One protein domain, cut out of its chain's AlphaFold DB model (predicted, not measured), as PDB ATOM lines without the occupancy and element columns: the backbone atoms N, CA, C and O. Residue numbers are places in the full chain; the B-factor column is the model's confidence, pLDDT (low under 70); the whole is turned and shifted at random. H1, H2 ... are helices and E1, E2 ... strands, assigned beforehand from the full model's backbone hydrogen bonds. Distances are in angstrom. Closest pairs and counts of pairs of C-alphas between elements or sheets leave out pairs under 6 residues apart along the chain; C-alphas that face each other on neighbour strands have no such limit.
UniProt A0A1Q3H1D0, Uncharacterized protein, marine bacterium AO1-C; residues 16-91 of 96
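This is residues 16 to 91 of the 96 residues of an uncharacterized protein of marine bacterium AO1-C (UniProt A0A1Q3H1D0). An elongated domain has a small strand hairpin, E1 and E2, at one end and a cluster of helices making up the rest. In the cluster H2 and H3 form a helical hairpin with H4 set slantwise on H3, while H1, on the way from the strands, and the short H5 at the end each pack on H2. The printed part has 76 residues, with two named strands and then five named helices, in the order E1, E2, H1, H2, H3, H4, H5; the two-stranded sheet is antiparallel and the class is mostly helix. It is compact, with a radius of gyration of the C-alphas of 12.6 A and spans of 37 by 24 by 22 A.

E1, residues 16 to 18, and E2, residues 24 to 27, form an antiparallel hairpin with 134 degrees between their directions. N 16 and O 26 are 2.9 A apart and N 18 and O 24 are 2.8 A apart, within hydrogen-bond range. Residues 25 to 26 of E2 also pair, antiparallel, with residues 33 to 34. H1, residues 36 to 41, touches H2, residues 48 to 57, at a steep tilt of 46 degrees, opposite ways; the closest C-alphas, of Ala 39 and Asn 48, are 4.6 A apart. H2 is the hub, touching three helices. It forms a helical hairpin with H3, residues 61 to 72, at a shallow tilt of 28 degrees, opposite ways; H3 touches it with residues 63 to 68 alone, and the closest C-alphas, of Lys 57 and Thr 64, are 5.5 A apart. H3 touches H4, residues 76 to 84, at a steep tilt of 59 degrees, opposite ways, with the C-alphas of Leu 65 and Ala 79 closest at 5.9 A. H2 and H4 are close but not clearly touching, about perpendicular at 84 degrees, with the C-alphas of Met 53 and Val 83 closest at 7.1 A. H5, residues 88 to 91, touches H2, the C-alphas of Arg 51 and Ile 91 being closest at 6.0 A, but is apart from H4. Every O i to N i+4 pair is within hydrogen-bond range in H2, H3 and H4; in H1 it is 1 of 2, and H5 is too short for such a pair.

E1 begins at C-alpha 16 (99.938, 116.843, 109.650) and is 6.2 A long; E2 is 10.0 A. H1 is 9.4 A, H2 14.0 A, H3 16.3 A and H4 12.0 A long. H5, 5.4 A, ends at C-alpha 91 (103.384, 117.750, 89.931).

The C-alphas farthest apart, of Tyr 20 and Ala 77, are 38.1 A apart. The printed part has no cut and no long link. The mean pLDDT of the printed part is 85.1; residue 20 and residues 41 to 46 are under 70.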
ATOM      1  N   VAL A  16      99.670 117.488 108.362       88.75
ATOM      2  CA  VAL A  16      99.938 116.843 109.650       88.75
ATOM      3  C   VAL A  16     100.595 115.482 109.444       88.75
ATOM      4  O   VAL A  16     100.441 114.860 108.392       88.75
ATOM      5  N   ILE A  17     101.315 115.004 110.459       86.69
ATOM      6  CA  ILE A  17     101.787 113.618 110.493       86.69
ATOM      7  C   ILE A  17     100.570 112.704 110.687       86.69
ATOM      8  O   ILE A  17      99.701 112.975 111.514       86.69
ATOM      9  N   HIS A  18     100.504 111.634 109.903       85.12
ATOM     10  CA  HIS A  18      99.439 110.643 109.911       85.12
ATOM     11  C   HIS A  18     100.031 109.232 109.882       85.12
ATOM     12  O   HIS A  18     100.969 108.965 109.134       85.12
ATOM     13  N   GLY A  19      99.444 108.324 110.660       77.06
ATOM     14  CA  GLY A  19      99.882 106.933 110.773       77.06
ATOM     15  C   GLY A  19     100.655 106.655 112.064       77.06
ATOM     16  O   GLY A  19     101.439 107.479 112.524       77.06
ATOM     17  N   TYR A  20     100.387 105.489 112.657       63.41
ATOM     18  CA  TYR A  20     100.993 105.038 113.917       63.41
ATOM     19  C   TYR A  20     102.232 104.156 113.678       63.41
ATOM     20  O   TYR A  20     103.186 104.207 114.444       63.41
ATOM     21  N   GLU A  21     102.238 103.383 112.583       74.50
ATOM     22  CA  GLU A  21     103.314 102.435 112.235       74.50
ATOM     23  C   GLU A  21     104.141 102.861 111.014       74.50
ATOM     24  O   GLU A  21     105.273 102.417 110.840       74.50
ATOM     25  N   ARG A  22     103.586 103.723 110.154       75.94
ATOM     26  CA  ARG A  22     104.262 104.270 108.972       75.94
ATOM     27  C   ARG A  22     104.104 105.775 108.938       75.94
ATOM     28  O   ARG A  22     102.985 106.276 109.054       75.94
ATOM     29  N   LEU A  23     105.210 106.479 108.720       82.44
ATOM     30  CA  LEU A  23     105.204 107.931 108.612       82.44
ATOM     31  C   LEU A  23     104.526 108.342 107.299       82.44
ATOM     32  O   LEU A  23     105.113 108.250 106.221       82.44
ATOM     33  N   SER A  24     103.285 108.806 107.390       87.50
ATOM     34  CA  SER A  24     102.582 109.454 106.284       87.50
ATOM     35  C   SER A  24     102.285 110.910 106.628       87.50
ATOM     36  O   SER A  24     102.287 111.323 107.786       87.50
ATOM     37  N   LEU A  25     102.047 111.710 105.600       89.12
ATOM     38  CA  LEU A  25     101.637 113.102 105.710       89.12
ATOM     39  C   LEU A  25     100.200 113.216 105.213       89.12
ATOM     40  O   LEU A  25      99.908 112.835 104.084       89.12
ATOM     41  N   LEU A  26      99.304 113.741 106.043       89.88
ATOM     42  CA  LEU A  26      97.920 114.022 105.674       89.88
ATOM     43  C   LEU A  26      97.754 115.520 105.431       89.88
ATOM     44  O   LEU A  26      98.011 116.326 106.323       89.88
ATOM     45  N   CYS A  27      97.257 115.901 104.258       92.31
ATOM     46  CA  CYS A  27      96.731 117.243 104.052       92.31
ATOM     47  C   CYS A  27      95.271 117.305 104.500       92.31
ATOM     48  O   CYS A  27      94.389 116.741 103.857       92.31
ATOM     49  N   VAL A  28      94.995 118.067 105.554       91.81
ATOM     50  CA  VAL A  28      93.641 118.224 106.110       91.81
ATOM     51  C   VAL A  28      92.704 118.951 105.134       91.81
ATOM     52  O   VAL A  28      91.489 118.809 105.215       91.81
ATOM     53  N   SER A  29      93.244 119.723 104.184       93.62
ATOM     54  CA  SER A  29      92.435 120.488 103.224       93.62
ATOM     55  C   SER A  29      91.906 119.677 102.047       93.62
ATOM     56  O   SER A  29      90.805 119.956 101.590       93.62
ATOM     57  N   CYS A  30      92.674 118.717 101.529       91.12
ATOM     58  CA  CYS A  30      92.265 117.914 100.367       91.12
ATOM     59  C   CYS A  30      92.227 116.406 100.641       91.12
ATOM     60  O   CYS A  30      92.026 115.633  99.710       91.12
ATOM     61  N   ALA A  31      92.445 115.994 101.892       90.00
ATOM     62  CA  ALA A  31      92.532 114.601 102.324       90.00
ATOM     63  C   ALA A  31      93.618 113.771 101.610       90.00
ATOM     64  O   ALA A  31      93.596 112.543 101.672       90.00
ATOM     65  N   LEU A  32      94.595 114.417 100.957       87.94
ATOM     66  CA  LEU A  32      95.752 113.718 100.405       87.94
ATOM     67  C   LEU A  32      96.520 113.041 101.541       87.94
ATOM     68  O   LEU A  32      97.008 113.727 102.440       87.94
ATOM     69  N   VAL A  33      96.696 111.727 101.441       88.81
ATOM     70  CA  VAL A  33      97.646 110.965 102.251       88.81
ATOM     71  C   VAL A  33      98.874 110.692 101.396       88.81
ATOM     72  O   VAL A  33      98.793 110.019 100.372       88.81
ATOM     73  N   PHE A  34     100.014 111.240 101.799       87.12
ATOM     74  CA  PHE A  34     101.285 111.059 101.122       87.12
ATOM     75  C   PHE A  34     102.227 110.213 101.975       87.12
ATOM     76  O   PHE A  34     102.563 110.592 103.096       87.12
ATOM     77  N   THR A  35     102.702 109.097 101.430       87.19
ATOM     78  CA  THR A  35     103.658 108.205 102.099       87.19
ATOM     79  C   THR A  35     105.013 108.293 101.386       87.19
ATOM     80  O   THR A  35     105.151 107.739 100.291       87.19
ATOM     81  N   PRO A  36     106.026 108.972 101.966       81.19
ATOM     82  CA  PRO A  36     107.328 109.181 101.324       81.19
ATOM     83  C   PRO A  36     108.027 107.893 100.882       81.19
ATOM     84  O   PRO A  36     108.638 107.863  99.818       81.19
ATOM     85  N   GLU A  37     107.894 106.814 101.653       79.75
ATOM     86  CA  GLU A  37     108.490 105.514 101.326       79.75
ATOM     87  C   GLU A  37     107.988 104.967  99.981       79.75
ATOM     88  O   GLU A  37     108.767 104.450  99.181       79.75
ATOM     89  N   LEU A  38     106.697 105.147  99.672       74.00
ATOM     90  CA  LEU A  38     106.114 104.677  98.412       74.00
ATOM     91  C   LEU A  38     106.599 105.486  97.204       74.00
ATOM     92  O   LEU A  38     106.693 104.944  96.103       74.00
ATOM     93  N   ALA A  39     106.952 106.757  97.409       74.44
ATOM     94  CA  ALA A  39     107.507 107.607  96.357       74.44
ATOM     95  C   ALA A  39     108.883 107.128  95.869       74.44
ATOM     96  O   ALA A  39     109.264 107.426  94.739       74.44
ATOM     97  N   ILE A  40     109.611 106.389  96.710       70.56
ATOM     98  CA  ILE A  40     110.948 105.868  96.412       70.56
ATOM     99  C   ILE A  40     110.867 104.525  95.678       70.56
ATOM    100  O   ILE A  40     111.625 104.292  94.744       70.56
ATOM    101  N   VAL A  41     109.932 103.653  96.065       66.88
ATOM    102  CA  VAL A  41     109.794 102.301  95.487       66.88
ATOM    103  C   VAL A  41     109.252 102.335  94.052       66.88
ATOM    104  O   VAL A  41     109.556 101.452  93.254       66.88
ATOM    105  N   LYS A  42     108.455 103.353  93.703       63.97
ATOM    106  CA  LYS A  42     107.863 103.524  92.366       63.97
ATOM    107  C   LYS A  42     108.091 104.946  91.836       63.97
ATOM    108  O   LYS A  42     107.140 105.725  91.747       63.97
ATOM    109  N   PRO A  43     109.337 105.310  91.486       58.72
ATOM    110  CA  PRO A  43     109.700 106.690  91.165       58.72
ATOM    111  C   PRO A  43     108.989 107.243  89.917       58.72
ATOM    112  O   PRO A  43     108.719 108.443  89.849       58.72
ATOM    113  N   ASP A  44     108.631 106.366  88.974       59.31
ATOM    114  CA  ASP A  44     107.981 106.724  87.706       59.31
ATOM    115  C   ASP A  44     106.446 106.599  87.735       59.31
ATOM    116  O   ASP A  44     105.773 106.945  86.766       59.31
ATOM    117  N   THR A  45     105.860 106.117  88.836       56.84
ATOM    118  CA  THR A  45     104.406 105.933  88.954       56.84
ATOM    119  C   THR A  45     103.772 107.138  89.653       56.84
ATOM    120  O   THR A  45     104.209 107.552  90.728       56.84
ATOM    121  N   GLU A  46     102.738 107.718  89.035       63.66
ATOM    122  CA  GLU A  46     101.863 108.748  89.633       63.66
ATOM    123  C   GLU A  46     102.575 110.024  90.132       63.66
ATOM    124  O   GLU A  46     102.052 110.759  90.960       63.66
ATOM    125  N   GLY A  47     103.790 110.326  89.669       74.75
ATOM    126  CA  GLY A  47     104.493 111.558  90.050       74.75
ATOM    127  C   GLY A  47     104.874 111.653  91.535       74.75
ATOM    128  O   GLY A  47     105.257 112.731  91.993       74.75
ATOM    129  N   ASN A  48     104.828 110.554  92.294       81.38
ATOM    130  CA  ASN A  48     105.101 110.565  93.734       81.38
ATOM    131  C   ASN A  48     106.535 111.006  94.064       81.38
ATOM    132  O   ASN A  48     106.724 111.774  95.009       81.38
ATOM    133  N   LEU A  49     107.533 110.634  93.251       85.31
ATOM    134  CA  LEU A  49     108.897 111.154  93.402       85.31
ATOM    135  C   LEU A  49     108.950 112.674  93.197       85.31
ATOM    136  O   LEU A  49     109.598 113.382  93.965       85.31
ATOM    137  N   ARG A  50     108.239 113.205  92.194       87.31
ATOM    138  CA  ARG A  50     108.168 114.657  91.964       87.31
ATOM    139  C   ARG A  50     107.481 115.375  93.122       87.31
ATOM    140  O   ARG A  50     107.965 116.421  93.542       87.31
ATOM    141  N   ARG A  51     106.402 114.806  93.668       88.75
ATOM    142  CA  ARG A  51     105.716 115.325  94.862       88.75
ATOM    143  C   ARG A  51     106.627 115.315  96.093       88.75
ATOM    144  O   ARG A  51     106.672 116.314  96.805       88.75
ATOM    145  N   LEU A  52     107.404 114.246  96.302       89.81
ATOM    146  CA  LEU A  52     108.411 114.185  97.367       89.81
ATOM    147  C   LEU A  52     109.433 115.312  97.210       89.81
ATOM    148  O   LEU A  52     109.648 116.077  98.146       89.81
ATOM    149  N   MET A  53     110.012 115.446  96.013       91.56
ATOM    150  CA  MET A  53     111.004 116.483  95.730       91.56
ATOM    151  C   MET A  53     110.418 117.899  95.826       91.56
ATOM    152  O   MET A  53     111.104 118.818  96.257       91.56
ATOM    153  N   PHE A  54     109.145 118.098  95.474       91.62
ATOM    154  CA  PHE A  54     108.456 119.373  95.670       91.62
ATOM    155  C   PHE A  54     108.358 119.736  97.151       91.62
ATOM    156  O   PHE A  54     108.630 120.874  97.524       91.62
ATOM    157  N   MET A  55     107.990 118.785  98.009       90.12
ATOM    158  CA  MET A  55     107.880 119.027  99.448       90.12
ATOM    159  C   MET A  55     109.238 119.281 100.103       90.12
ATOM    160  O   MET A  55     109.369 120.220 100.885       90.12
ATOM    161  N   THR A  56     110.271 118.510  99.761       91.19
ATOM    162  CA  THR A  56     111.617 118.708 100.323       91.19
ATOM    163  C   THR A  56     112.269 120.002  99.827       91.19
ATOM    164  O   THR A  56     112.962 120.667 100.605       91.19
ATOM    165  N   LYS A  57     111.989 120.436  98.586       92.44
ATOM    166  CA  LYS A  57     112.515 121.691  98.006       92.44
ATOM    167  C   LYS A  57     112.086 122.925  98.798       92.44
ATOM    168  O   LYS A  57     112.857 123.880  98.872       92.44
ATOM    169  N   GLN A  58     110.901 122.888  99.408       90.38
ATOM    170  CA  GLN A  58     110.379 123.964 100.260       90.38
ATOM    171  C   GLN A  58     111.172 124.135 101.562       90.38
ATOM    172  O   GLN A  58     111.176 125.217 102.145       90.38
ATOM    173  N   ILE A  59     111.853 123.078 102.009       89.25
ATOM    174  CA  ILE A  59     112.736 123.111 103.176       89.25
ATOM    175  C   ILE A  59     114.147 123.493 102.725       89.25
ATOM    176  O   ILE A  59     114.745 124.425 103.256       89.25
ATOM    177  N   SER A  60     114.688 122.775 101.734       91.38
ATOM    178  CA  SER A  60     116.030 123.019 101.208       91.38
ATOM    179  C   SER A  60     116.209 122.460  99.798       91.38
ATOM    180  O   SER A  60     116.133 121.253  99.557       91.38
ATOM    181  N   SER A  61     116.545 123.342  98.853       90.06
ATOM    182  CA  SER A  61     116.852 122.948  97.472       90.06
ATOM    183  C   SER A  61     118.135 122.112  97.365       90.06
ATOM    184  O   SER A  61     118.197 121.193  96.551       90.06
ATOM    185  N   SER A  62     119.149 122.377  98.198       90.94
ATOM    186  CA  SER A  62     120.405 121.615  98.188       90.94
ATOM    187  C   SER A  62     120.223 120.206  98.749       90.94
ATOM    188  O   SER A  62     120.709 119.249  98.146       90.94
ATOM    189  N   ALA A  63     119.465 120.063  99.843       91.38
ATOM    190  CA  ALA A  63     119.129 118.756 100.408       91.38
ATOM    191  C   ALA A  63     118.263 117.936  99.443       91.38
ATOM    192  O   ALA A  63     118.488 116.743  99.270       91.38
ATOM    193  N   THR A  64     117.330 118.588  98.745       92.62
ATOM    194  CA  THR A  64     116.501 117.952  97.709       92.62
ATOM    195  C   THR A  64     117.337 117.428  96.551       92.62
ATOM    196  O   THR A  64     117.115 116.317  96.081       92.62
ATOM    197  N   LEU A  65     118.326 118.204  96.101       93.19
ATOM    198  CA  LEU A  65     119.242 117.780  95.048       93.19
ATOM    199  C   LEU A  65     120.070 116.568  95.479       93.19
ATOM    200  O   LEU A  65     120.223 115.642  94.685       93.19
ATOM    201  N   ALA A  66     120.602 116.571  96.704       91.75
ATOM    202  CA  ALA A  66     121.338 115.429  97.245       91.75
ATOM    203  C   ALA A  66     120.443 114.182  97.310       91.75
ATOM    204  O   ALA A  66     120.760 113.179  96.680       91.75
ATOM    205  N   LEU A  67     119.263 114.308  97.926       90.81
ATOM    206  CA  LEU A  67     118.291 113.224  98.039       90.81
ATOM    207  C   LEU A  67     117.903 112.650  96.671       90.81
ATOM    208  O   LEU A  67     117.924 111.441  96.481       90.81
ATOM    209  N   TYR A  68     117.581 113.494  95.687       90.44
ATOM    210  CA  TYR A  68     117.221 113.023  94.348       90.44
ATOM    211  C   TYR A  68     118.341 112.206  93.692       90.44
ATOM    212  O   TYR A  68     118.070 111.202  93.033       90.44
ATOM    213  N   ARG A  69     119.601 112.622  93.863       91.75
ATOM    214  CA  ARG A  69     120.756 111.886  93.330       91.75
ATOM    215  C   ARG A  69     120.917 110.540  94.015       91.75
ATOM    216  O   ARG A  69     121.091 109.550  93.315       91.75
ATOM    217  N   ASP A  70     120.803 110.510  95.336       89.50
ATOM    218  CA  ASP A  70     120.936 109.281  96.119       89.50
ATOM    219  C   ASP A  70     119.839 108.272  95.753       89.50
ATOM    220  O   ASP A  70     120.102 107.079  95.636       89.50
ATOM    221  N   LEU A  71     118.622 108.757  95.483       85.75
ATOM    222  CA  LEU A  71     117.483 107.917  95.107       85.75
ATOM    223  C   LEU A  71     117.514 107.419  93.656       85.75
ATOM    224  O   LEU A  71     116.944 106.372  93.366       85.75
ATOM    225  N   THR A  72     118.110 108.172  92.728       85.69
ATOM    226  CA  THR A  72     118.003 107.884  91.280       85.69
ATOM    227  C   THR A  72     119.321 107.524  90.603       85.69
ATOM    228  O   THR A  72     119.315 107.133  89.439       85.69
ATOM    229  N   GLY A  73     120.461 107.714  91.274       87.38
ATOM    230  CA  GLY A  73     121.793 107.549  90.687       87.38
ATOM    231  C   GLY A  73     122.157 108.591  89.621       87.38
ATOM    232  O   GLY A  73     123.205 108.481  88.986       87.38
ATOM    233  N   ARG A  74     121.316 109.613  89.395       87.88
ATOM    234  CA  ARG A  74     121.533 110.611  88.338       87.88
ATOM    235  C   ARG A  74     122.695 111.554  88.630       87.88
ATOM    236  O   ARG A  74     123.063 111.837  89.776       87.88
ATOM    237  N   SER A  75     123.245 112.114  87.555       91.88
ATOM    238  CA  SER A  75     124.324 113.092  87.652       91.88
ATOM    239  C   SER A  75     123.868 114.377  88.355       91.88
ATOM    240  O   SER A  75     122.686 114.728  88.397       91.88
ATOM    241  N   LYS A  76     124.831 115.146  88.880       91.19
ATOM    242  CA  LYS A  76     124.554 116.451  89.505       91.19
ATOM    243  C   LYS A  76     123.858 117.421  88.542       91.19
ATOM    244  O   LYS A  76     122.995 118.181  88.976       91.19
ATOM    245  N   ALA A  77     124.223 117.398  87.258       93.25
ATOM    246  CA  ALA A  77     123.640 118.266  86.239       93.25
ATOM    247  C   ALA A  77     122.166 117.919  85.967       93.25
ATOM    248  O   ALA A  77     121.315 118.807  85.967       93.25
ATOM    249  N   GLU A  78     121.850 116.630  85.812       89.31
ATOM    250  CA  GLU A  78     120.470 116.161  85.641       89.31
ATOM    251  C   GLU A  78     119.616 116.447  86.874       89.31
ATOM    252  O   GLU A  78     118.498 116.944  86.749       89.31
ATOM    253  N   ALA A  79     120.158 116.189  88.067       89.81
ATOM    254  CA  ALA A  79     119.477 116.462  89.324       89.81
ATOM    255  C   ALA A  79     119.148 117.947  89.483       89.81
ATOM    256  O   ALA A  79     118.030 118.295  89.850       89.81
ATOM    257  N   LYS A  80     120.097 118.830  89.151       93.19
ATOM    258  CA  LYS A  80     119.878 120.277  89.179       93.19
ATOM    259  C   LYS A  80     118.742 120.681  88.236       93.19
ATOM    260  O   LYS A  80     117.789 121.310  88.686       93.19
ATOM    261  N   LYS A  81     118.798 120.242  86.972       92.00
ATOM    262  CA  LYS A  81     117.758 120.527  85.970       92.00
ATOM    263  C   LYS A  81     116.379 120.036  86.424       92.00
ATOM    264  O   LYS A  81     115.385 120.736  86.252       92.00
ATOM    265  N   PHE A  82     116.322 118.845  87.018       89.94
ATOM    266  CA  PHE A  82     115.089 118.276  87.549       89.94
ATOM    267  C   PHE A  82     114.535 119.097  88.719       89.94
ATOM    268  O   PHE A  82     113.389 119.532  88.660       89.94
ATOM    269  N   VAL A  83     115.341 119.354  89.758       90.44
ATOM    270  CA  VAL A  83     114.917 120.085  90.967       90.44
ATOM    271  C   VAL A  83     114.518 121.526  90.655       90.44
ATOM    272  O   VAL A  83     113.527 122.020  91.197       90.44
ATOM    273  N   GLU A  84     115.229 122.206  89.755       91.00
ATOM    274  CA  GLU A  84     114.868 123.553  89.298       91.00
ATOM    275  C   GLU A  84     113.511 123.558  88.586       91.00
ATOM    276  O   GLU A  84     112.677 124.411  88.893       91.00
ATOM    277  N   GLY A  85     113.244 122.557  87.742       88.31
ATOM    278  CA  GLY A  85     111.985 122.405  87.008       88.31
ATOM    279  C   GLY A  85     110.783 121.936  87.835       88.31
ATOM    280  O   GLY A  85     109.684 121.842  87.292       88.31
ATOM    281  N   ILE A  86     110.954 121.628  89.125       89.00
ATOM    282  CA  ILE A  86     109.836 121.248  89.997       89.00
ATOM    283  C   ILE A  86     109.051 122.488  90.428       89.00
ATOM    284  O   ILE A  86     109.525 123.302  91.231       89.00
ATOM    285  N   THR A  87     107.827 122.570  89.915       88.25
ATOM    286  CA  THR A  87     106.763 123.516  90.278       88.25
ATOM    287  C   THR A  87     105.494 122.767  90.686       88.25
ATOM    288  O   THR A  87     105.395 121.554  90.484       88.25
ATOM    289  N   PHE A  88     104.504 123.474  91.234       87.44
ATOM    290  CA  PHE A  88     103.206 122.876  91.555       87.44
ATOM    291  C   PHE A  88     102.498 122.334  90.302       87.44
ATOM    292  O   PHE A  88     101.935 121.246  90.300       87.44
ATOM    293  N   GLU A  89     102.610 123.049  89.191       85.06
ATOM    294  CA  GLU A  89     102.058 122.669  87.893       85.06
ATOM    295  C   GLU A  89     102.736 121.403  87.360       85.06
ATOM    296  O   GLU A  89     102.071 120.543  86.794       85.06
ATOM    297  N   SER A  90     104.043 121.241  87.607       81.25
ATOM    298  CA  SER A  90     104.809 120.063  87.175       81.25
ATOM    299  C   SER A  90     104.462 118.771  87.929       81.25
ATOM    300  O   SER A  90     104.876 117.689  87.508       81.25
ATOM    301  N   ILE A  91     103.761 118.881  89.066       81.19
ATOM    302  CA  ILE A  91     103.384 117.750  89.931       81.19
ATOM    303  C   ILE A  91     101.878 117.510  89.989       81.19
ATOM    304  O   ILE A  91     101.442 116.511  90.563       81.19
TER     305      ILE A  91